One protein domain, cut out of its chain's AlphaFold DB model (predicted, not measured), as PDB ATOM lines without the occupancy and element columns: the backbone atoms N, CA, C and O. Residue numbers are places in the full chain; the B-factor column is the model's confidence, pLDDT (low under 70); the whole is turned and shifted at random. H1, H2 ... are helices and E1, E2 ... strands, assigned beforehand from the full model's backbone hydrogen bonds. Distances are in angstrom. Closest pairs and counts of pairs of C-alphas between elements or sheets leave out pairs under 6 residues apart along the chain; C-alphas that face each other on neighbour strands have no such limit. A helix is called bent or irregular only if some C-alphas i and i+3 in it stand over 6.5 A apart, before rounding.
ATOM      1  N   ARG A  47       2.864   3.440  29.427       44.12
ATOM      2  CA  ARG A  47       2.886   4.879  29.225       44.12
ATOM      3  C   ARG A  47       2.945   5.120  27.736       44.12
ATOM      4  O   ARG A  47       3.687   4.456  27.014       44.12
ATOM      5  N   CYS A  48       2.041   5.976  27.301       49.81
ATOM      6  CA  CYS A  48       1.678   6.160  25.910       49.81
ATOM      7  C   CYS A  48       2.837   6.782  25.121       49.81
ATOM      8  O   CYS A  48       3.925   6.965  25.667       49.81
ATOM      9  N   GLY A  49       2.632   6.983  23.817       46.47
ATOM     10  CA  GLY A  49       3.644   7.354  22.822       46.47
ATOM     11  C   GLY A  49       4.698   8.383  23.252       46.47
ATOM     12  O   GLY A  49       4.525   9.122  24.204       46.47
ATOM     13  N   SER A  50       5.831   8.463  22.564       51.50
ATOM     14  CA  SER A  50       6.958   9.303  22.985       51.50
ATOM     15  C   SER A  50       6.749  10.814  22.883       51.50
ATOM     16  O   SER A  50       7.658  11.542  23.269       51.50
ATOM     17  N   TRP A  51       5.622  11.341  22.399       52.47
ATOM     18  CA  TRP A  51       5.425  12.791  22.371       52.47
ATOM     19  C   TRP A  51       3.964  13.213  22.107       52.47
ATOM     20  O   TRP A  51       3.341  12.582  21.252       52.47
ATOM     21  N   PRO A  52       3.405  14.249  22.779       53.91
ATOM     22  CA  PRO A  52       1.963  14.479  22.798       53.91
ATOM     23  C   PRO A  52       1.506  15.758  22.082       53.91
ATOM     24  O   PRO A  52       2.040  16.854  22.278       53.91
ATOM     25  N   ILE A  53       0.405  15.619  21.352       44.16
ATOM     26  CA  ILE A  53      -0.638  16.641  21.324       44.16
ATOM     27  C   ILE A  53      -1.399  16.613  22.680       44.16
ATOM     28  O   ILE A  53      -1.423  15.578  23.334       44.16
ATOM     29  N   ASP A  54      -1.949  17.762  23.104       42.97
ATOM     30  CA  ASP A  54      -2.582  18.097  24.401       42.97
ATOM     31  C   ASP A  54      -3.219  16.970  25.249       42.97
ATOM     32  O   ASP A  54      -3.886  16.054  24.780       42.97
ATOM     33  N   HIS A  55      -3.062  17.137  26.563       48.81
ATOM     34  CA  HIS A  55      -3.302  16.216  27.665       48.81
ATOM     35  C   HIS A  55      -4.623  16.412  28.421       48.81
ATOM     36  O   HIS A  55      -4.730  15.953  29.557       48.81
ATOM     37  N   LEU A  56      -5.625  17.094  27.869       39.84
ATOM     38  CA  LEU A  56      -6.872  17.304  28.613       39.84
ATOM     39  C   LEU A  56      -7.893  16.165  28.470       39.84
ATOM     40  O   LEU A  56      -8.825  16.117  29.267       39.84
ATOM     41  N   ARG A  57      -7.710  15.235  27.517       40.47
ATOM     42  CA  ARG A  57      -8.744  14.231  27.177       40.47
ATOM     43  C   ARG A  57      -8.254  12.792  26.968       40.47
ATOM     44  O   ARG A  57      -9.047  11.896  26.714       40.47
ATOM     45  N   ILE A  58      -6.961  12.516  27.146       38.47
ATOM     46  CA  ILE A  58      -6.447  11.141  27.046       38.47
ATOM     47  C   ILE A  58      -6.663  10.427  28.390       38.47
ATOM     48  O   ILE A  58      -5.951  10.696  29.361       38.47
ATOM     49  N   ARG A  59      -7.630   9.503  28.467       36.59
ATOM     50  CA  ARG A  59      -7.752   8.584  29.615       36.59
ATOM     51  C   ARG A  59      -6.560   7.613  29.626       36.59
ATOM     52  O   ARG A  59      -6.131   7.137  28.583       36.59
ATOM     53  N   ASP A  60      -6.033   7.334  30.818       36.56
ATOM     54  CA  ASP A  60      -5.067   6.256  31.108       36.56
ATOM     55  C   ASP A  60      -3.626   6.385  30.563       36.56
ATOM     56  O   ASP A  60      -2.865   5.415  30.592       36.56
ATOM     57  N   CYS A  61      -3.189   7.580  30.153       44.38
ATOM     58  CA  CYS A  61      -1.858   7.797  29.575       44.38
ATOM     59  C   CYS A  61      -1.052   8.905  30.268       44.38
ATOM     60  O   CYS A  61      -1.206  10.087  29.967       44.38
ATOM     61  N   GLU A  62      -0.102   8.540  31.128       42.47
ATOM     62  CA  GLU A  62       0.962   9.459  31.545       42.47
ATOM     63  C   GLU A  62       2.099   9.385  30.512       42.47
ATOM     64  O   GLU A  62       2.669   8.322  30.289       42.47
ATOM     65  N   PHE A  63       2.448  10.475  29.831       52.09
ATOM     66  CA  PHE A  63       3.644  10.462  28.982       52.09
ATOM     67  C   PHE A  63       4.872  10.384  29.891       52.09
ATOM     68  O   PHE A  63       5.035  11.202  30.796       52.09
ATOM     69  N   ALA A  64       5.720   9.375  29.679       59.91
ATOM     70  CA  ALA A  64       6.919   9.180  30.479       59.91
ATOM     71  C   ALA A  64       7.977  10.201  30.053       59.91
ATOM     72  O   ALA A  64       8.863   9.876  29.275       59.91
ATOM     73  N   GLU A  65       7.926  11.432  30.559       72.19
ATOM     74  CA  GLU A  65       9.137  12.253  30.567       72.19
ATOM     75  C   GLU A  65      10.228  11.486  31.336       72.19
ATOM     76  O   GLU A  65       9.969  10.733  32.289       72.19
ATOM     77  N   LEU A  66      11.460  11.568  30.858       75.06
ATOM     78  CA  LEU A  66      12.605  11.081  31.596       75.06
ATOM     79  C   LEU A  66      12.855  12.066  32.737       75.06
ATOM     80  O   LEU A  66      13.306  13.180  32.485       75.06
ATOM     81  N   ILE A  67      12.531  11.663  33.969       74.44
ATOM     82  CA  ILE A  67      12.808  12.488  35.147       74.44
ATOM     83  C   ILE A  67      14.318  12.743  35.249       74.44
ATOM     84  O   ILE A  67      15.127  11.894  34.858       74.44
ATOM     85  N   GLU A  68      14.709  13.926  35.719       78.00
ATOM     86  CA  GLU A  68      16.116  14.343  35.702       78.00
ATOM     87  C   GLU A  68      17.003  13.388  36.515       78.00
ATOM     88  O   GLU A  68      18.145  13.126  36.133       78.00
ATOM     89  N   GLU A  69      16.458  12.788  37.575       78.19
ATOM     90  CA  GLU A  69      17.166  11.891  38.485       78.19
ATOM     91  C   GLU A  69      17.629  10.589  37.814       78.19
ATOM     92  O   GLU A  69      18.696  10.073  38.144       78.19
ATOM     93  N   ILE A  70      16.872  10.063  36.843       78.81
ATOM     94  CA  ILE A  70      17.205   8.794  36.165       78.81
ATOM     95  C   ILE A  70      18.042   9.003  34.896       78.81
ATOM     96  O   ILE A  70      18.592   8.042  34.351       78.81
ATOM     97  N   LEU A  71      18.144  10.242  34.396       85.88
ATOM     98  CA  LEU A  71      18.868  10.552  33.163       85.88
ATOM     99  C   LEU A  71      20.334  10.084  33.199       85.88
ATOM    100  O   LEU A  71      20.749   9.439  32.232       85.88
ATOM    101  N   PRO A  72      21.119  10.304  34.276       89.62
ATOM    102  CA  PRO A  72      22.486   9.792  34.352       89.62
ATOM    103  C   PRO A  72      22.557   8.277  34.143       89.62
ATOM    104  O   PRO A  72      23.418   7.792  33.408       89.62
ATOM    105  N   LYS A  73      21.604   7.531  34.719       87.25
ATOM    106  CA  LYS A  73      21.571   6.073  34.612       87.25
ATOM    107  C   LYS A  73      21.211   5.596  33.209       87.25
ATOM    108  O   LYS A  73      21.817   4.652  32.695       87.25
ATOM    109  N   VAL A  74      20.271   6.279  32.559       89.75
ATOM    110  CA  VAL A  74      19.947   6.042  31.148       89.75
ATOM    111  C   VAL A  74      21.176   6.255  30.270       89.75
ATOM    112  O   VAL A  74      21.505   5.385  29.463       89.75
ATOM    113  N   LEU A  75      21.887   7.371  30.448       92.56
ATOM    114  CA  LEU A  75      23.076   7.687  29.658       92.56
ATOM    115  C   LEU A  75      24.196   6.655  29.853       92.56
ATOM    116  O   LEU A  75      24.812   6.249  28.871       92.56
ATOM    117  N   GLU A  76      24.409   6.174  31.080       93.44
ATOM    118  CA  GLU A  76      25.374   5.107  31.392       93.44
ATOM    119  C   GLU A  76      25.009   3.765  30.724       93.44
ATOM    120  O   GLU A  76      25.876   2.960  30.377       93.44
ATOM    121  N   THR A  77      23.714   3.512  30.532       91.50
ATOM    122  CA  THR A  77      23.200   2.234  30.018       91.50
ATOM    123  C   THR A  77      23.148   2.192  28.490       91.50
ATOM    124  O   THR A  77      23.331   1.127  27.897       91.50
ATOM    125  N   ARG A  78      22.968   3.343  27.823       95.12
ATOM    126  CA  ARG A  78      22.884   3.443  26.353       95.12
ATOM    127  C   ARG A  78      24.014   2.710  25.610       95.12
ATOM    128  O   ARG A  78      23.679   1.944  24.711       95.12
ATOM    129  N   PRO A  79      25.312   2.846  25.956       96.44
ATOM    130  CA  PRO A  79      26.379   2.118  25.261       96.44
ATOM    131  C   PRO A  79      26.216   0.596  25.296       96.44
ATOM    132  O   PRO A  79      26.513  -0.071  24.310       96.44
ATOM    133  N   LYS A  80      25.696   0.051  26.403       94.75
ATOM    134  CA  LYS A  80      25.527  -1.395  26.611       94.75
ATOM    135  C   LYS A  80      24.422  -1.970  25.719       94.75
ATOM    136  O   LYS A  80      24.527  -3.103  25.265       94.75
ATOM    137  N   LEU A  81      23.385  -1.176  25.442       94.88
ATOM    138  CA  LEU A  81      22.198  -1.602  24.689       94.88
ATOM    139  C   LEU A  81      22.077  -0.966  23.303       94.88
ATOM    140  O   LEU A  81      21.082  -1.177  22.613       94.88
ATOM    141  N   PHE A  82      23.095  -0.230  22.857       96.50
ATOM    142  CA  PHE A  82      23.059   0.503  21.596       96.50
ATOM    143  C   PHE A  82      22.753  -0.402  20.398       96.50
ATOM    144  O   PHE A  82      21.778  -0.171  19.692       96.50
ATOM    145  N   HIS A  83      23.517  -1.479  20.208       95.44
ATOM    146  CA  HIS A  83      23.314  -2.399  19.080       95.44
ATOM    147  C   HIS A  83      22.107  -3.331  19.248       95.44
ATOM    148  O   HIS A  83      21.593  -3.851  18.251       95.44
ATOM    149  N   THR A  84      21.650  -3.517  20.489       94.44
ATOM    150  CA  THR A  84      20.428  -4.256  20.824       94.44
ATOM    151  C   THR A  84      19.184  -3.458  20.454       94.44
ATOM    152  O   THR A  84      18.231  -4.028  19.942       94.44
ATOM    153  N   CYS A  85      19.193  -2.141  20.662       94.75
ATOM    154  CA  CYS A  85      18.031  -1.284  20.436       94.75
ATOM    155  C   CYS A  85      18.017  -0.602  19.065       94.75
ATOM    156  O   CYS A  85      16.944  -0.319  18.532       94.75
ATOM    157  N   LEU A  86      19.192  -0.331  18.491       97.06
ATOM    158  CA  LEU A  86      19.351   0.434  17.259       97.06
ATOM    159  C   LEU A  86      20.139  -0.350  16.203       97.06
ATOM    160  O   LEU A  86      21.051  -1.128  16.498       97.06
ATOM    161  N   SER A  87      19.793  -0.115  14.940       97.50
ATOM    162  CA  SER A  87      20.585  -0.507  13.772       97.50
ATOM    163  C   SER A  87      20.973   0.758  13.019       97.50
ATOM    164  O   SER A  87      20.107   1.582  12.736       97.50
ATOM    165  N   CYS A  88      22.266   0.947  12.748       97.25
ATOM    166  CA  CYS A  88      22.780   2.214  12.235       97.25
ATOM    167  C   CYS A  88      23.584   2.033  10.950       97.25
ATOM    168  O   CYS A  88      24.394   1.115  10.839       97.25
ATOM    169  N   GLU A  89      23.388   2.964  10.020       97.25
ATOM    170  CA  GLU A  89      24.212   3.174   8.836       97.25
ATOM    171  C   GLU A  89      24.869   4.556   8.963       97.25
ATOM    172  O   GLU A  89      24.207   5.599   8.927       97.25
ATOM    173  N   GLY A  90      26.180   4.570   9.212       95.88
ATOM    174  CA  GLY A  90      26.884   5.788   9.611       95.88
ATOM    175  C   GLY A  90      26.331   6.351  10.926       95.88
ATOM    176  O   GLY A  90      26.224   5.639  11.922       95.88
ATOM    177  N   ASN A  91      25.967   7.636  10.932       96.44
ATOM    178  CA  ASN A  91      25.400   8.327  12.097       96.44
ATOM    179  C   ASN A  91      23.858   8.346  12.118       96.44
ATOM    180  O   ASN A  91      23.260   9.078  12.911       96.44
ATOM    181  N   ARG A  92      23.207   7.576  11.240       98.12
ATOM    182  CA  ARG A  92      21.749   7.467  11.153       98.12
ATOM    183  C   ARG A  92      21.324   6.091  11.642       98.12
ATOM    184  O   ARG A  92      21.771   5.082  11.109       98.12
ATOM    185  N   CYS A  93      20.453   6.062  12.637       98.25
ATOM    186  CA  CYS A  93      19.966   4.846  13.266       98.25
ATOM    187  C   CYS A  93      18.460   4.696  13.094       98.25
ATOM    188  O   CYS A  93      17.723   5.678  13.119       98.25
ATOM    189  N   VAL A  94      18.002   3.456  13.000       97.69
ATOM    190  CA  VAL A  94      16.594   3.076  13.123       97.69
ATOM    191  C   VAL A  94      16.409   2.239  14.384       97.69
ATOM    192  O   VAL A  94      17.320   1.509  14.791       97.69
ATOM    193  N   ALA A  95      15.232   2.337  15.001       93.38
ATOM    194  CA  ALA A  95      14.839   1.425  16.068       93.38
ATOM    195  C   ALA A  95      14.714   0.003  15.512       93.38
ATOM    196  O   ALA A  95      14.164  -0.206  14.426       93.38
ATOM    197  N   ARG A  96      15.231  -0.986  16.243       93.31
ATOM    198  CA  ARG A  96      14.958  -2.385  15.908       93.31
ATOM    199  C   ARG A  96      13.492  -2.703  16.186       93.31
ATOM    200  O   ARG A  96      12.938  -2.256  17.185       93.31
ATOM    201  N   ALA A  97      12.894  -3.491  15.299       86.81
ATOM    202  CA  ALA A  97      11.556  -4.020  15.498       86.81
ATOM    203  C   ALA A  97      11.591  -5.179  16.499       86.81
ATOM    204  O   ALA A  97      12.480  -6.035  16.435       86.81
ATOM    205  N   TRP A  98      10.600  -5.211  17.383       82.75
ATOM    206  CA  TRP A  98      10.420  -6.264  18.372       82.75
ATOM    207  C   TRP A  98       9.162  -7.073  18.044       82.75
ATOM    208  O   TRP A  98       8.169  -6.499  17.595       82.75
ATOM    209  N   PRO A  99       9.197  -8.406  18.196       82.69
ATOM    210  CA  PRO A  99       7.989  -9.220  18.138       82.69
ATOM    211  C   PRO A  99       7.098  -8.965  19.367       82.69
ATOM    212  O   PRO A  99       7.582  -8.518  20.407       82.69
ATOM    213  N   GLU A 100       5.804  -9.279  19.258       76.38
ATOM    214  CA  GLU A 100       4.798  -9.024  20.309       76.38
ATOM    215  C   GLU A 100       5.086  -9.730  21.645       76.38
ATOM    216  O   GLU A 100       4.578  -9.325  22.686       76.38
ATOM    217  N   ASP A 101       5.900 -10.783  21.648       78.62
ATOM    218  CA  ASP A 101       6.322 -11.495  22.857       78.62
ATOM    219  C   ASP A 101       7.525 -10.841  23.564       78.62
ATOM    220  O   ASP A 101       7.886 -11.263  24.661       78.62
ATOM    221  N   ARG A 102       8.116  -9.786  22.981       79.12
ATOM    222  CA  ARG A 102       9.282  -9.044  23.505       79.12
ATOM    223  C   ARG A 102       9.016  -7.551  23.704       79.12
ATOM    224  O   ARG A 102       9.855  -6.690  23.428       79.12
ATOM    225  N   LEU A 103       7.819  -7.236  24.199       72.94
ATOM    226  CA  LEU A 103       7.408  -5.863  24.516       72.94
ATOM    227  C   LEU A 103       8.258  -5.237  25.628       72.94
ATOM    228  O   LEU A 103       8.436  -4.022  25.657       72.94
ATOM    229  N   THR A 104       8.794  -6.038  26.552       75.62
ATOM    230  CA  THR A 104       9.649  -5.528  27.633       75.62
ATOM    231  C   THR A 104      10.926  -4.911  27.066       75.62
ATOM    232  O   THR A 104      11.296  -3.797  27.433       75.62
ATOM    233  N   GLU A 105      11.573  -5.595  26.128       81.06
ATOM    234  CA  GLU A 105      12.773  -5.121  25.450       81.06
ATOM    235  C   GLU A 105      12.489  -3.875  24.609       81.06
ATOM    236  O   GLU A 105      13.260  -2.914  24.651       81.06
ATOM    237  N   GLU A 106      11.351  -3.848  23.915       80.69
ATOM    238  CA  GLU A 106      10.892  -2.659  23.199       80.69
ATOM    239  C   GLU A 106      10.751  -1.450  24.135       80.69
ATOM    240  O   GLU A 106      11.271  -0.368  23.843       80.69
ATOM    241  N   LEU A 107      10.103  -1.635  25.289       79.00
ATOM    242  CA  LEU A 107       9.901  -0.584  26.286       79.00
ATOM    243  C   LEU A 107      11.222  -0.105  26.895       79.00
ATOM    244  O   LEU A 107      11.411   1.102  27.054       79.00
ATOM    245  N   ILE A 108      12.158  -1.014  27.184       82.25
ATOM    246  CA  ILE A 108      13.507  -0.666  27.653       82.25
ATOM    247  C   ILE A 108      14.214   0.193  26.603       82.25
ATOM    248  O   ILE A 108      14.729   1.270  26.918       82.25
ATOM    249  N   CYS A 109      14.203  -0.231  25.339       88.62
ATOM    250  CA  CYS A 109      14.827   0.517  24.253       88.62
ATOM    251  C   CYS A 109      14.189   1.898  24.060       88.62
ATOM    252  O   CYS A 109      14.906   2.898  23.939       88.62
ATOM    253  N   LYS A 110      12.858   1.981  24.135       86.81
ATOM    254  CA  LYS A 110      12.115   3.244  24.118       86.81
ATOM    255  C   LYS A 110      12.524   4.162  25.256       86.81
ATOM    256  O   LYS A 110      12.837   5.333  25.011       86.81
ATOM    257  N   ARG A 111      12.601   3.632  26.478       85.19
ATOM    258  CA  ARG A 111      13.015   4.387  27.667       85.19
ATOM    259  C   ARG A 111      14.432   4.931  27.535       85.19
ATOM    260  O   ARG A 111      14.686   6.077  27.897       85.19
ATOM    261  N   LEU A 112      15.334   4.139  26.965       88.44
ATOM    262  CA  LEU A 112      16.733   4.513  26.824       88.44
ATOM    263  C   LEU A 112      16.965   5.545  25.721       88.44
ATOM    264  O   LEU A 112      17.708   6.499  25.942       88.44
ATOM    265  N   PHE A 113      16.376   5.374  24.539       92.81
ATOM    266  CA  PHE A 113      16.844   6.077  23.339       92.81
ATOM    267  C   PHE A 113      15.896   7.148  22.805       92.81
ATOM    268  O   PHE A 113      16.377   8.149  22.278       92.81
ATOM    269  N   TRP A 114      14.583   6.985  22.951       89.81
ATOM    270  CA  TRP A 114      13.607   7.905  22.354       89.81
ATOM    271  C   TRP A 114      12.492   8.299  23.321       89.81
ATOM    272  O   TRP A 114      11.362   8.538  22.913       89.81
ATOM    273  N   THR A 115      12.824   8.422  24.604       86.88
ATOM    274  CA  THR A 115      11.971   9.041  25.627       86.88
ATOM    275  C   THR A 115      12.390  10.503  25.834       86.88
ATOM    276  O   THR A 115      13.583  10.757  26.036       86.88
ATOM    277  N   PRO A 116      11.464  11.476  25.768       87.06
ATOM    278  CA  PRO A 116      11.784  12.890  25.953       87.06
ATOM    279  C   PRO A 116      12.337  13.180  27.344       87.06
ATOM    280  O   PRO A 116      11.879  12.612  28.326       87.06
ATOM    281  N   THR A 117      13.255  14.135  27.436       87.19
ATOM    282  CA  THR A 117      13.734  14.713  28.705       87.19
ATOM    283  C   THR A 117      13.016  16.001  29.072       87.19
ATOM    284  O   THR A 117      13.311  16.591  30.098       87.19
ATOM    285  N   ARG A 118      12.185  16.524  28.170       84.19
ATOM    286  CA  ARG A 118      11.365  17.698  28.438       84.19
ATOM    287  C   ARG A 118      10.132  17.658  27.582       84.19
ATOM    288  O   ARG A 118      10.274  17.708  26.351       84.19
ATOM    289  N   ILE A 119       8.969  17.674  28.233       77.50
ATOM    290  CA  ILE A 119       7.698  17.905  27.571       77.50
ATOM    291  C   ILE A 119       7.112  19.285  27.876       77.50
ATOM    292  O   ILE A 119       7.229  19.789  28.987       77.50
ATOM    293  N   VAL A 120       6.508  19.950  26.885       67.56
ATOM    294  CA  VAL A 120       5.709  21.160  27.142       67.56
ATOM    295  C   VAL A 120       4.294  20.873  26.699       67.56
ATOM    296  O   VAL A 120       4.033  20.742  25.503       67.56
ATOM    297  N   ARG A 121       3.401  20.794  27.685       59.62
ATOM    298  CA  ARG A 121       1.972  20.590  27.469       59.62
ATOM    299  C   ARG A 121       1.438  21.757  26.638       59.62
ATOM    300  O   ARG A 121       1.504  22.906  27.071       59.62
ATOM    301  N   SER A 122       0.986  21.467  25.424       51.81
ATOM    302  CA  SER A 122       0.203  22.412  24.625       51.81
ATOM    303  C   SER A 122      -1.231  22.325  25.095       51.81
ATOM    304  O   SER A 122      -1.685  21.204  25.216       51.81
ATOM    305  N   MET A 123      -1.935  23.437  25.300       47.56
ATOM    306  CA  MET A 123      -3.395  23.408  25.413       47.56
ATOM    307  C   MET A 123      -3.980  23.471  23.998       47.56
ATOM    308  O   MET A 123      -3.861  24.497  23.332       47.56
ATOM    309  N   ILE A 124      -4.579  22.389  23.515       50.56
ATOM    310  CA  ILE A 124      -5.620  22.451  22.498       50.56
ATOM    311  C   ILE A 124      -6.909  22.746  23.248       50.56
ATOM    312  O   ILE A 124      -7.623  21.866  23.720       50.56
ATOM    313  N   SER A 125      -7.225  24.030  23.349       43.88
ATOM    314  CA  SER A 125      -8.579  24.443  23.682       43.88
ATOM    315  C   SER A 125      -9.443  24.278  22.436       43.88
ATOM    316  O   SER A 125      -9.472  25.148  21.571       43.88
ATOM    317  N   GLY A 126     -10.107  23.130  22.338       46.88
ATOM    318  CA  GLY A 126     -11.150  22.858  21.359       46.88
ATOM    319  C   GLY A 126     -12.309  22.157  22.054       46.88
ATOM    320  O   GLY A 126     -12.199  20.990  22.431       46.88
ATOM    321  N   ASP A 127     -13.411  22.876  22.250       48.00
ATOM    322  CA  ASP A 127     -14.701  22.237  22.483       48.00
ATOM    323  C   ASP A 127     -15.081  21.561  21.153       48.00
ATOM    324  O   ASP A 127     -15.220  22.260  20.151       48.00
ATOM    325  N   ASN A 128     -15.193  20.224  21.146       51.09
ATOM    326  CA  ASN A 128     -15.458  19.327  19.995       51.09
ATOM    327  C   ASN A 128     -14.213  18.760  19.277       51.09
ATOM    328  O   ASN A 128     -13.992  19.006  18.094       51.09
ATOM    329  N   LEU A 129     -13.412  17.954  19.980       57.19
ATOM    330  CA  LEU A 129     -12.570  16.955  19.315       57.19
ATOM    331  C   LEU A 129     -13.373  15.648  19.277       57.19
ATOM    332  O   LEU A 129     -13.475  14.977  20.299       57.19
ATOM    333  N   ASP A 130     -13.980  15.319  18.137       65.62
ATOM    334  CA  ASP A 130     -14.498  13.965  17.895       65.62
ATOM    335  C   ASP A 130     -13.328  13.001  17.630       65.62
ATOM    336  O   ASP A 130     -12.208  13.434  17.324       65.62
ATOM    337  N   LEU A 131     -13.581  11.693  17.760       67.25
ATOM    338  CA  LEU A 131     -12.555  10.652  17.668       67.25
ATOM    339  C   LEU A 131     -11.734  10.793  16.376       67.25
ATOM    340  O   LEU A 131     -12.228  10.606  15.265       67.25
ATOM    341  N   THR A 132     -10.458  11.133  16.538       73.06
ATOM    342  CA  THR A 132      -9.503  11.337  15.451       73.06
ATOM    343  C   THR A 132      -8.255  10.517  15.718       73.06
ATOM    344  O   THR A 132      -7.478  10.836  16.618       73.06
ATOM    345  N   ARG A 133      -8.047   9.458  14.939       83.25
ATOM    346  CA  ARG A 133      -6.848   8.625  14.982       83.25
ATOM    347  C   ARG A 133      -5.807   9.144  13.998       83.25
ATOM    348  O   ARG A 133      -6.098   9.407  12.833       83.25
ATOM    349  N   VAL A 134      -4.573   9.239  14.475       83.38
ATOM    350  CA  VAL A 134      -3.438   9.733  13.699       83.38
ATOM    351  C   VAL A 134      -2.254   8.811  13.925       83.38
ATOM    352  O   VAL A 134      -1.792   8.689  15.060       83.38
ATOM    353  N   ASP A 135      -1.741   8.212  12.853       87.19
ATOM    354  CA  ASP A 135      -0.434   7.558  12.865       87.19
ATOM    355  C   ASP A 135       0.563   8.471  12.148       87.19
ATOM    356  O   ASP A 135       0.277   9.008  11.075       87.19
ATOM    357  N   PHE A 136       1.754   8.649  12.711       89.38
ATOM    358  CA  PHE A 136       2.771   9.526  12.139       89.38
ATOM    359  C   PHE A 136       4.180   8.991  12.381       89.38
ATOM    360  O   PHE A 136       4.432   8.177  13.275       89.38
ATOM    361  N   THR A 137       5.114   9.464  11.564       93.38
ATOM    362  CA  THR A 137       6.545   9.234  11.734       93.38
ATOM    363  C   THR A 137       7.279  10.505  12.098       93.38
ATOM    364  O   THR A 137       6.833  11.603  11.775       93.38
ATOM    365  N   TYR A 138       8.424  10.351  12.759       94.88
ATOM    366  CA  TYR A 138       9.351  11.442  13.034       94.88
ATOM    367  C   TYR A 138      10.791  10.938  13.186       94.88
ATOM    368  O   TYR A 138      11.075   9.734  13.221       94.88
ATOM    369  N   ALA A 139      11.719  11.881  13.307       96.94
ATOM    370  CA  ALA A 139      13.110  11.638  13.640       96.94
ATOM    371  C   ALA A 139      13.559  12.464  14.856       96.94
ATOM    372  O   ALA A 139      13.022  13.529  15.156       96.94
ATOM    373  N   ILE A 140      14.583  11.968  15.551       97.38
ATOM    374  CA  ILE A 140      15.313  12.683  16.597       97.38
ATOM    375  C   ILE A 140      16.680  13.054  16.032       97.38
ATOM    376  O   ILE A 140      17.523  12.185  15.807       97.38
ATOM    377  N   SER A 141      16.904  14.349  15.832       98.00
ATOM    378  CA  SER A 141      18.177  14.896  15.355       98.00
ATOM    379  C   SER A 141      19.335  14.625  16.314       98.00
ATOM    380  O   SER A 141      19.152  14.395  17.510       98.00
ATOM    381  N   VAL A 142      20.561  14.819  15.818       97.81
ATOM    382  CA  VAL A 142      21.795  14.787  16.629       97.81
ATOM    383  C   VAL A 142      21.789  15.784  17.800       97.81
ATOM    384  O   VAL A 142      22.574  15.656  18.731       97.81
ATOM    385  N   LYS A 143      20.905  16.792  17.783       97.25
ATOM    386  CA  LYS A 143      20.738  17.772  18.870       97.25
ATOM    387  C   LYS A 143      19.587  17.426  19.823       97.25
ATOM    388  O   LYS A 143      19.230  18.257  20.654       97.25
ATOM    389  N   GLY A 144      18.960  16.257  19.679       95.69
ATOM    390  CA  GLY A 144      17.813  15.861  20.500       95.69
ATOM    391  C   GLY A 144      16.532  16.645  20.194       95.69
ATOM    392  O   GLY A 144      15.710  16.872  21.082       95.69
ATOM    393  N   ARG A 145      16.374  17.120  18.953       95.75
ATOM    394  CA  ARG A 145      15.160  17.800  18.456       95.75
ATOM    395  C   ARG A 145      14.344  16.867  17.577       95.75
ATOM    396  O   ARG A 145      14.952  16.126  16.811       95.75
ATOM    397  N   VAL A 146      13.020  16.970  17.656       94.62
ATOM    398  CA  VAL A 146      12.112  16.347  16.686       94.62
ATOM    399  C   VAL A 146      12.263  17.040  15.334       94.62
ATOM    400  O   VAL A 146      12.350  18.268  15.279       94.62
ATOM    401  N   GLU A 147      12.310  16.252  14.271       95.25
ATOM    402  CA  GLU A 147      12.348  16.683  12.874       95.25
ATOM    403  C   GLU A 147      11.654  15.634  11.990       95.25
ATOM    404  O   GLU A 147      11.306  14.559  12.483       95.25
ATOM    405  N   ASP A 148      11.472  15.940  10.705       96.00
ATOM    406  CA  ASP A 148      10.917  15.022   9.697       96.00
ATOM    407  C   ASP A 148       9.557  14.412  10.111       96.00
ATOM    408  O   ASP A 148       9.356  13.202  10.025       96.00
ATOM    409  N   VAL A 149       8.646  15.246  10.633       93.94
ATOM    410  CA  VAL A 149       7.299  14.818  11.037       93.94
ATOM    411  C   VAL A 149       6.437  14.597   9.798       93.94
ATOM    412  O   VAL A 149       6.265  15.510   8.994       93.94
ATOM    413  N   GLU A 150       5.856  13.407   9.667       94.38
ATOM    414  CA  GLU A 150       4.996  13.044   8.536       94.38
ATOM    415  C   GLU A 150       3.786  12.242   9.019       94.38
ATOM    416  O   GLU A 150       3.941  11.262   9.744       94.38
ATOM    417  N   ILE A 151       2.578  12.631   8.603       92.12
ATOM    418  CA  ILE A 151       1.366  11.840   8.856       92.12
ATOM    419  C   ILE A 151       1.369  10.627   7.922       92.12
ATOM    420  O   ILE A 151       1.450  10.770   6.702       92.12
ATOM    421  N   VAL A 152       1.249   9.438   8.507       93.38
ATOM    422  CA  VAL A 152       1.158   8.154   7.800       93.38
ATOM    423  C   VAL A 152      -0.301   7.780   7.554       93.38
ATOM    424  O   VAL A 152      -0.645   7.333   6.462       93.38
ATOM    425  N   SER A 153      -1.159   7.964   8.558       89.75
ATOM    426  CA  SER A 153      -2.594   7.701   8.464       89.75
ATOM    427  C   SER A 153      -3.376   8.750   9.253       89.75
ATOM    428  O   SER A 153      -2.892   9.308  10.243       89.75
ATOM    429  N   PHE A 154      -4.584   9.041   8.782       88.00
ATOM    430  CA  PHE A 154      -5.472  10.023   9.384       88.00
ATOM    431  C   PHE A 154      -6.918   9.568   9.210       88.00
ATOM    432  O   PHE A 154      -7.410   9.469   8.085       88.00
ATOM    433  N   GLU A 155      -7.583   9.300  10.327       85.94
ATOM    434  CA  GLU A 155      -8.991   8.921  10.394       85.94
ATOM    435  C   GLU A 155      -9.668   9.881  11.371       85.94
ATOM    436  O   GLU A 155      -9.328   9.892  12.549       85.94
ATOM    437  N   SER A 156     -10.582  10.721  10.889       81.56
ATOM    438  CA  SER A 156     -11.235  11.751  11.702       81.56
ATOM    439  C   SER A 156     -12.742  11.658  11.563       81.56
ATOM    440  O   SER A 156     -13.260  11.652  10.447       81.56
ATOM    441  N   GLU A 157     -13.429  11.633  12.701       81.06
ATOM    442  CA  GLU A 157     -14.863  11.915  12.798       81.06
ATOM    443  C   GLU A 157     -15.138  13.412  13.050       81.06
ATOM    444  O   GLU A 157     -16.289  13.832  13.030       81.06
ATOM    445  N   SER A 158     -14.085  14.218  13.249       70.44
ATOM    446  CA  SER A 158     -14.154  15.661  13.511       70.44
ATOM    447  C   SER A 158     -13.979  16.512  12.245       70.44
ATOM    448  O   SER A 158     -13.493  16.037  11.217       70.44
ATOM    449  N   GLU A 159     -14.276  17.811  12.356       76.06
ATOM    450  CA  GLU A 159     -14.022  18.825  11.316       76.06
ATOM    451  C   GLU A 159     -12.525  19.131  11.097       76.06
ATOM    452  O   GLU A 159     -12.175  19.847  10.155       76.06
ATOM    453  N   LEU A 160     -11.624  18.614  11.945       76.31
ATOM    454  CA  LEU A 160     -10.188  18.810  11.758       76.31
ATOM    455  C   LEU A 160      -9.709  18.085  10.504       76.31
ATOM    456  O   LEU A 160     -10.013  16.914  10.276       76.31
ATOM    457  N   ASN A 161      -8.870  18.760   9.724       85.62
ATOM    458  CA  ASN A 161      -8.160  18.128   8.620       85.62
ATOM    459  C   ASN A 161      -6.719  17.750   8.999       85.62
ATOM    460  O   ASN A 161      -6.135  18.246   9.966       85.62
ATOM    461  N   ALA A 162      -6.106  16.892   8.182       86.25
ATOM    462  CA  ALA A 162      -4.746  16.408   8.406       86.25
ATOM    463  C   ALA A 162      -3.698  17.536   8.500       86.25
ATOM    464  O   ALA A 162      -2.726  17.398   9.236       86.25
ATOM    465  N   ALA A 163      -3.877  18.661   7.796       88.38
ATOM    466  CA  ALA A 163      -2.926  19.773   7.849       88.38
ATOM    467  C   ALA A 163      -3.010  20.550   9.173       88.38
ATOM    468  O   ALA A 163      -1.989  21.001   9.690       88.38
ATOM    469  N   GLU A 164      -4.208  20.695   9.738       84.81
ATOM    470  CA  GLU A 164      -4.403  21.284  11.067       84.81
ATOM    471  C   GLU A 164      -3.801  20.392  12.148       84.81
ATOM    472  O   GLU A 164      -3.049  20.874  12.994       84.81
ATOM    473  N   VAL A 165      -4.041  19.084  12.067       82.94
ATOM    474  CA  VAL A 165      -3.431  18.109  12.975       82.94
ATOM    475  C   VAL A 165      -1.912  18.096  12.850       82.94
ATOM    476  O   VAL A 165      -1.230  18.131  13.870       82.94
ATOM    477  N   LEU A 166      -1.361  18.129  11.635       86.81
ATOM    478  CA  LEU A 166       0.086  18.197  11.433       86.81
ATOM    479  C   LEU A 166       0.694  19.412  12.140       86.81
ATOM    480  O   LEU A 166       1.669  19.255  12.869       86.81
ATOM    481  N   ARG A 167       0.084  20.598  12.007       86.06
ATOM    482  CA  ARG A 167       0.549  21.813  12.704       86.06
ATOM    483  C   ARG A 167       0.563  21.638  14.218       86.06
ATOM    484  O   ARG A 167       1.500  22.076  14.875       86.06
ATOM    485  N   LEU A 168      -0.440  20.962  14.774       81.44
ATOM    486  CA  LEU A 168      -0.489  20.667  16.205       81.44
ATOM    487  C   LEU A 168       0.649  19.726  16.635       81.44
ATOM    488  O   LEU A 168       1.274  19.960  17.676       81.44
ATOM    489  N   ILE A 169       0.956  18.699  15.831       83.56
ATOM    490  CA  ILE A 169       2.105  17.808  16.072       83.56
ATOM    491  C   ILE A 169       3.406  18.616  16.008       83.56
ATOM    492  O   ILE A 169       4.238  18.509  16.909       83.56
ATOM    493  N   GLU A 170       3.580  19.441  14.976       87.81
ATOM    494  CA  GLU A 170       4.773  20.264  14.755       87.81
ATOM    495  C   GLU A 170       4.994  21.285  15.882       87.81
ATOM    496  O   GLU A 170       6.109  21.421  16.397       87.81
ATOM    497  N   ASP A 171       3.937  21.949  16.345       84.00
ATOM    498  CA  ASP A 171       3.998  22.880  17.473       84.00
ATOM    499  C   ASP A 171       4.455  22.176  18.754       84.00
ATOM    500  O   ASP A 171       5.296  22.692  19.502       84.00
ATOM    501  N   GLY A 172       3.937  20.969  18.998       81.56
ATOM    502  CA  GLY A 172       4.449  20.085  20.036       81.56
ATOM    503  C   GLY A 172       5.933  19.791  19.815       81.56
ATOM    504  O   GLY A 172       6.759  20.040  20.696       81.56
ATOM    505  N   ALA A 173       6.285  19.282  18.636       87.19
ATOM    506  CA  ALA A 173       7.627  18.850  18.250       87.19
ATOM    507  C   ALA A 173       8.699  19.932  18.497       87.19
ATOM    508  O   ALA A 173       9.799  19.654  19.001       87.19
ATOM    509  N   VAL A 174       8.364  21.201  18.233       87.94
ATOM    510  CA  VAL A 174       9.237  22.359  18.480       87.94
ATOM    511  C   VAL A 174       9.631  22.480  19.953       87.94
ATOM    512  O   VAL A 174      10.747  22.929  20.249       87.94
ATOM    513  N   ARG A 175       8.776  22.059  20.888       85.31
ATOM    514  CA  ARG A 175       8.977  22.198  22.337       85.31
ATOM    515  C   ARG A 175       9.568  20.954  23.008       85.31
ATOM    516  O   ARG A 175      10.147  21.082  24.084       85.31
ATOM    517  N   THR A 176       9.538  19.800  22.350       86.75
ATOM    518  CA  THR A 176      10.180  18.558  22.816       86.75
ATOM    519  C   THR A 176      11.680  18.586  22.786       86.75
ATOM    520  O   THR A 176      12.294  19.031  21.811       86.75
ATOM    521  N   ARG A 177      12.281  18.032  23.836       91.31
ATOM    522  CA  ARG A 177      13.709  17.729  23.870       91.31
ATOM    523  C   ARG A 177      13.932  16.274  24.248       91.31
ATOM    524  O   ARG A 177      13.240  15.739  25.109       91.31
ATOM    525  N   PHE A 178      14.937  15.680  23.621       93.31
ATOM    526  CA  PHE A 178      15.515  14.390  23.978       93.31
ATOM    527  C   PHE A 178      16.971  14.592  24.392       93.31
ATOM    528  O   PHE A 178      17.645  15.488  23.879       93.31
ATOM    529  N   ALA A 179      17.490  13.713  25.247       93.56
ATOM    530  CA  ALA A 179      18.930  13.614  25.444       93.56
ATOM    531  C   ALA A 179      19.590  13.070  24.161       93.56
ATOM    532  O   ALA A 179      19.233  11.955  23.755       93.56
ATOM    533  N   PRO A 180      20.559  13.782  23.549       96.06
ATOM    534  CA  PRO A 180      21.278  13.307  22.366       96.06
ATOM    535  C   PRO A 180      21.866  11.906  22.552       96.06
ATOM    536  O   PRO A 180      22.335  11.555  23.637       96.06
ATOM    537  N   VAL A 181      21.840  11.092  21.497       96.38
ATOM    538  CA  VAL A 181      22.433   9.750  21.521       96.38
ATOM    539  C   VAL A 181      23.908   9.865  21.167       96.38
ATOM    540  O   VAL A 181      24.250   9.999  19.995       96.38
ATOM    541  N   THR A 182      24.766   9.814  22.185       96.38
ATOM    542  CA  THR A 182      26.224   9.876  22.033       96.38
ATOM    543  C   THR A 182      26.854   8.564  22.479       96.38
ATOM    544  O   THR A 182      26.705   8.181  23.637       96.38
ATOM    545  N   ILE A 183      27.566   7.883  21.578       96.44
ATOM    546  CA  ILE A 183      28.258   6.610  21.838       96.44
ATOM    547  C   ILE A 183      29.672   6.724  21.278       96.44
ATOM    548  O   ILE A 183      29.828   7.013  20.094       96.44
ATOM    549  N   ALA A 184      30.684   6.513  22.127       93.50
ATOM    550  CA  ALA A 184      32.097   6.664  21.755       93.50
ATOM    551  C   ALA A 184      32.359   7.978  20.984       93.50
ATOM    552  O   ALA A 184      32.862   7.964  19.865       93.50
ATOM    553  N   GLU A 185      31.910   9.104  21.557       93.94
ATOM    554  CA  GLU A 185      32.025  10.469  20.999       93.94
ATOM    555  C   GLU A 185      31.271  10.726  19.680       93.94
ATOM    556  O   GLU A 185      31.181  11.866  19.225       93.94
ATOM    557  N   THR A 186      30.648   9.705  19.092       97.25
ATOM    558  CA  THR A 186      29.806   9.846  17.903       97.25
ATOM    559  C   THR A 186      28.378  10.166  18.314       97.25
ATOM    560  O   THR A 186      27.813   9.497  19.179       97.25
ATOM    561  N   VAL A 187      27.782  11.175  17.679       97.69
ATOM    562  CA  VAL A 187      26.394  11.584  17.920       97.69
ATOM    563  C   VAL A 187      25.499  11.077  16.795       97.69
ATOM    564  O   VAL A 187      25.801  11.279  15.617       97.69
ATOM    565  N   TYR A 188      24.387  10.444  17.158       98.38
ATOM    566  CA  TYR A 188      23.501   9.747  16.231       98.38
ATOM    567  C   TYR A 188      22.149  10.451  16.083       98.38
ATOM    568  O   TYR A 188      21.599  10.991  17.045       98.38
ATOM    569  N   LYS A 189      21.605  10.406  14.864       98.19
ATOM    570  CA  LYS A 189      20.206  10.722  14.545       98.19
ATOM    571  C   LYS A 189      19.401   9.421  14.574       98.19
ATOM    572  O   LYS A 189      19.853   8.431  14.001       98.19
ATOM    573  N   ILE A 190      18.216   9.419  15.180       98.06
ATOM    574  CA  ILE A 190      17.270   8.293  15.091       98.06
ATOM    575  C   ILE A 190      16.176   8.670  14.096       98.06
ATOM    576  O   ILE A 190      15.602   9.746  14.216       98.06
ATOM    577  N   VAL A 191      15.891   7.820  13.115       97.69
ATOM    578  CA  VAL A 191      14.914   8.087  12.049       97.69
ATOM    579  C   VAL A 191      13.827   7.025  11.996       97.69
ATOM    580  O   VAL A 191      14.032   5.898  12.447       97.69
ATOM    581  N   GLY A 192      12.687   7.386  11.403       94.06
ATOM    582  CA  GLY A 192      11.588   6.452  11.153       94.06
ATOM    583  C   GLY A 192      10.906   5.956  12.427       94.06
ATOM    584  O   GLY A 192      10.371   4.849  12.434       94.06
ATOM    585  N   LEU A 193      10.948   6.745  13.505       92.56
ATOM    586  CA  LEU A 193      10.177   6.460  14.710       92.56
ATOM    587  C   LEU A 193       8.698   6.610  14.379       92.56
ATOM    588  O   LEU A 193       8.328   7.555  13.689       92.56
ATOM    589  N   LYS A 194       7.880   5.674  14.856       88.00
ATOM    590  CA  LYS A 194       6.440   5.619  14.600       88.00
ATOM    591  C   LYS A 194       5.693   5.824  15.900       88.00
ATOM    592  O   LYS A 194       6.036   5.197  16.898       88.00
ATOM    593  N   GLU A 195       4.669   6.658  15.863       82.06
ATOM    594  CA  GLU A 195       3.767   6.877  16.986       82.06
ATOM    595  C   GLU A 195       2.335   7.031  16.481       82.06
ATOM    596  O   GLU A 195       2.095   7.352  15.313       82.06
ATOM    597  N   ALA A 196       1.389   6.780  17.379       79.50
ATOM    598  CA  ALA A 196      -0.030   6.920  17.115       79.50
ATOM    599  C   ALA A 196      -0.726   7.557  18.317       79.50
ATOM    600  O   ALA A 196      -0.385   7.264  19.467       79.50
ATOM    601  N   PHE A 197      -1.718   8.404  18.062       72.06
ATOM    602  CA  PHE A 197      -2.611   8.912  19.102       72.06
ATOM    603  C   PHE A 197      -4.045   9.013  18.597       72.06
ATOM    604  O   PHE A 197      -4.317   9.008  17.397       72.06
ATOM    605  N   ILE A 198      -4.960   9.105  19.559       71.88
ATOM    606  CA  ILE A 198      -6.372   9.372  19.330       71.88
ATOM    607  C   ILE A 198      -6.686  10.696  20.027       71.88
ATOM    608  O   ILE A 198      -6.409  10.838  21.219       71.88
ATOM    609  N   LEU A 199      -7.219  11.667  19.288       67.94
ATOM    610  CA  LEU A 199      -7.832  12.874  19.841       67.94
ATOM    611  C   LEU A 199      -9.323  12.600  20.021       67.94
ATOM    612  O   LEU A 199      -9.944  12.060  19.115       67.94
ATOM    613  N   GLY A 200      -9.886  12.945  21.170       62.59
ATOM    614  CA  GLY A 200     -11.300  12.722  21.477       62.59
ATOM    615  C   GLY A 200     -11.528  12.486  22.967       62.59
ATOM    616  O   GLY A 200     -10.558  12.312  23.704       62.59
TER     617      GLY A 200
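This is residues 47 to 200 of the 201 residues of an uncharacterized protein of Gammaproteobacteria bacterium (UniProt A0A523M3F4). One strongly twisted sheet makes the body, with the long strand E6 running through it, the hairpin E3 and E4 beside its later part and the short strands E1, E2 and E5 near its beginning. H3 packs on E4, H1 lies over E5 on the opposite face near the other end, and H2 only grazes the sheet, with residues 99 to 104 sticking out. The printed part has 154 residues with three named helices and six named strands; along the chain come H1, then E1 and E2, then H2, then E3 and E4, then H3, then E5 and E6; the class is mixed, helices and strands, and in the branched sheet the neighbours E2 and E6 are parallel, while the neighbour pairs E1 and E2, E3 and E4, E3 and E6, and E5 and E6 are antiparallel. The whole is compact, with a radius of gyration of the C-alphas of 15.8 A and spans of 49 by 32 by 31 A.

Begin at E6, residues 186 to 199, which has three neighbours. On one side look for E2, residues 92 to 95, parallel to it, with N 93 and O 189 2.8 A apart. On the other side find E3, residues 132 to 140, antiparallel, N 134 to O 197 2.9 A, and E5, residues 181 to 183, which forms a hairpin with E6, N 183 to O 186 2.9 A. E1, residues 86 to 89, forms a hairpin with E2, N 87 to O 94 3.0 A. E4, residues 146 to 156, forms a hairpin with E3, N 133 to O 155 2.7 A, and bends by 64 degrees at residue 153. H3, residues 162 to 175, has a height over the sheet of 6.8 A; its closest C-alphas to E4 are Ala 173 and Val 146, 5.4 A. H1, residues 68 to 85, is on the opposite face and runs across the strands, at 65 degrees to E5 on the local plane; the C-alphas of Pro 79 and Ile 183 are closest, 6.0 A. H2, residues 100 to 113, touches H1 at a steep tilt of 55 degrees, opposite ways, closest at C-alphas 109 and 85, 5.3 A. H3 is apart from H1 and H2. Of the O i to N i+4 pairs, 8 of 14 in H1, 8 of 10 in H2 and 9 of 10 in H3 are within hydrogen-bond range.

Find C-alpha 186 at (29.806, 9.846, 17.903); E6 runs 37.8 A to C-alpha 199 at (-7.832, 12.874, 19.841). E3 is 24.9 A long and E4 24.3 A. From C-alpha 68 at (16.116, 14.343, 35.702), H1 runs 21.9 A, with a kink of 70 degrees near residue 79. H1 and H2 are irregular: C-alphas 80 and 83 are 7.9 A apart, and C-alphas 101 and 104 are 8.3 A apart. H3 is 20.4 A long, H2 19.6 A.

The two C-alphas farthest apart, those of Asp 127 and Ala 184, are 49.3 A apart. The printed part has no cut. The link from H2 to E3, 18 residues, is long; the others are tight. Look for low confidence, pLDDT under 70, at residues 47 to 64, 120 to 131 and 199 to 200.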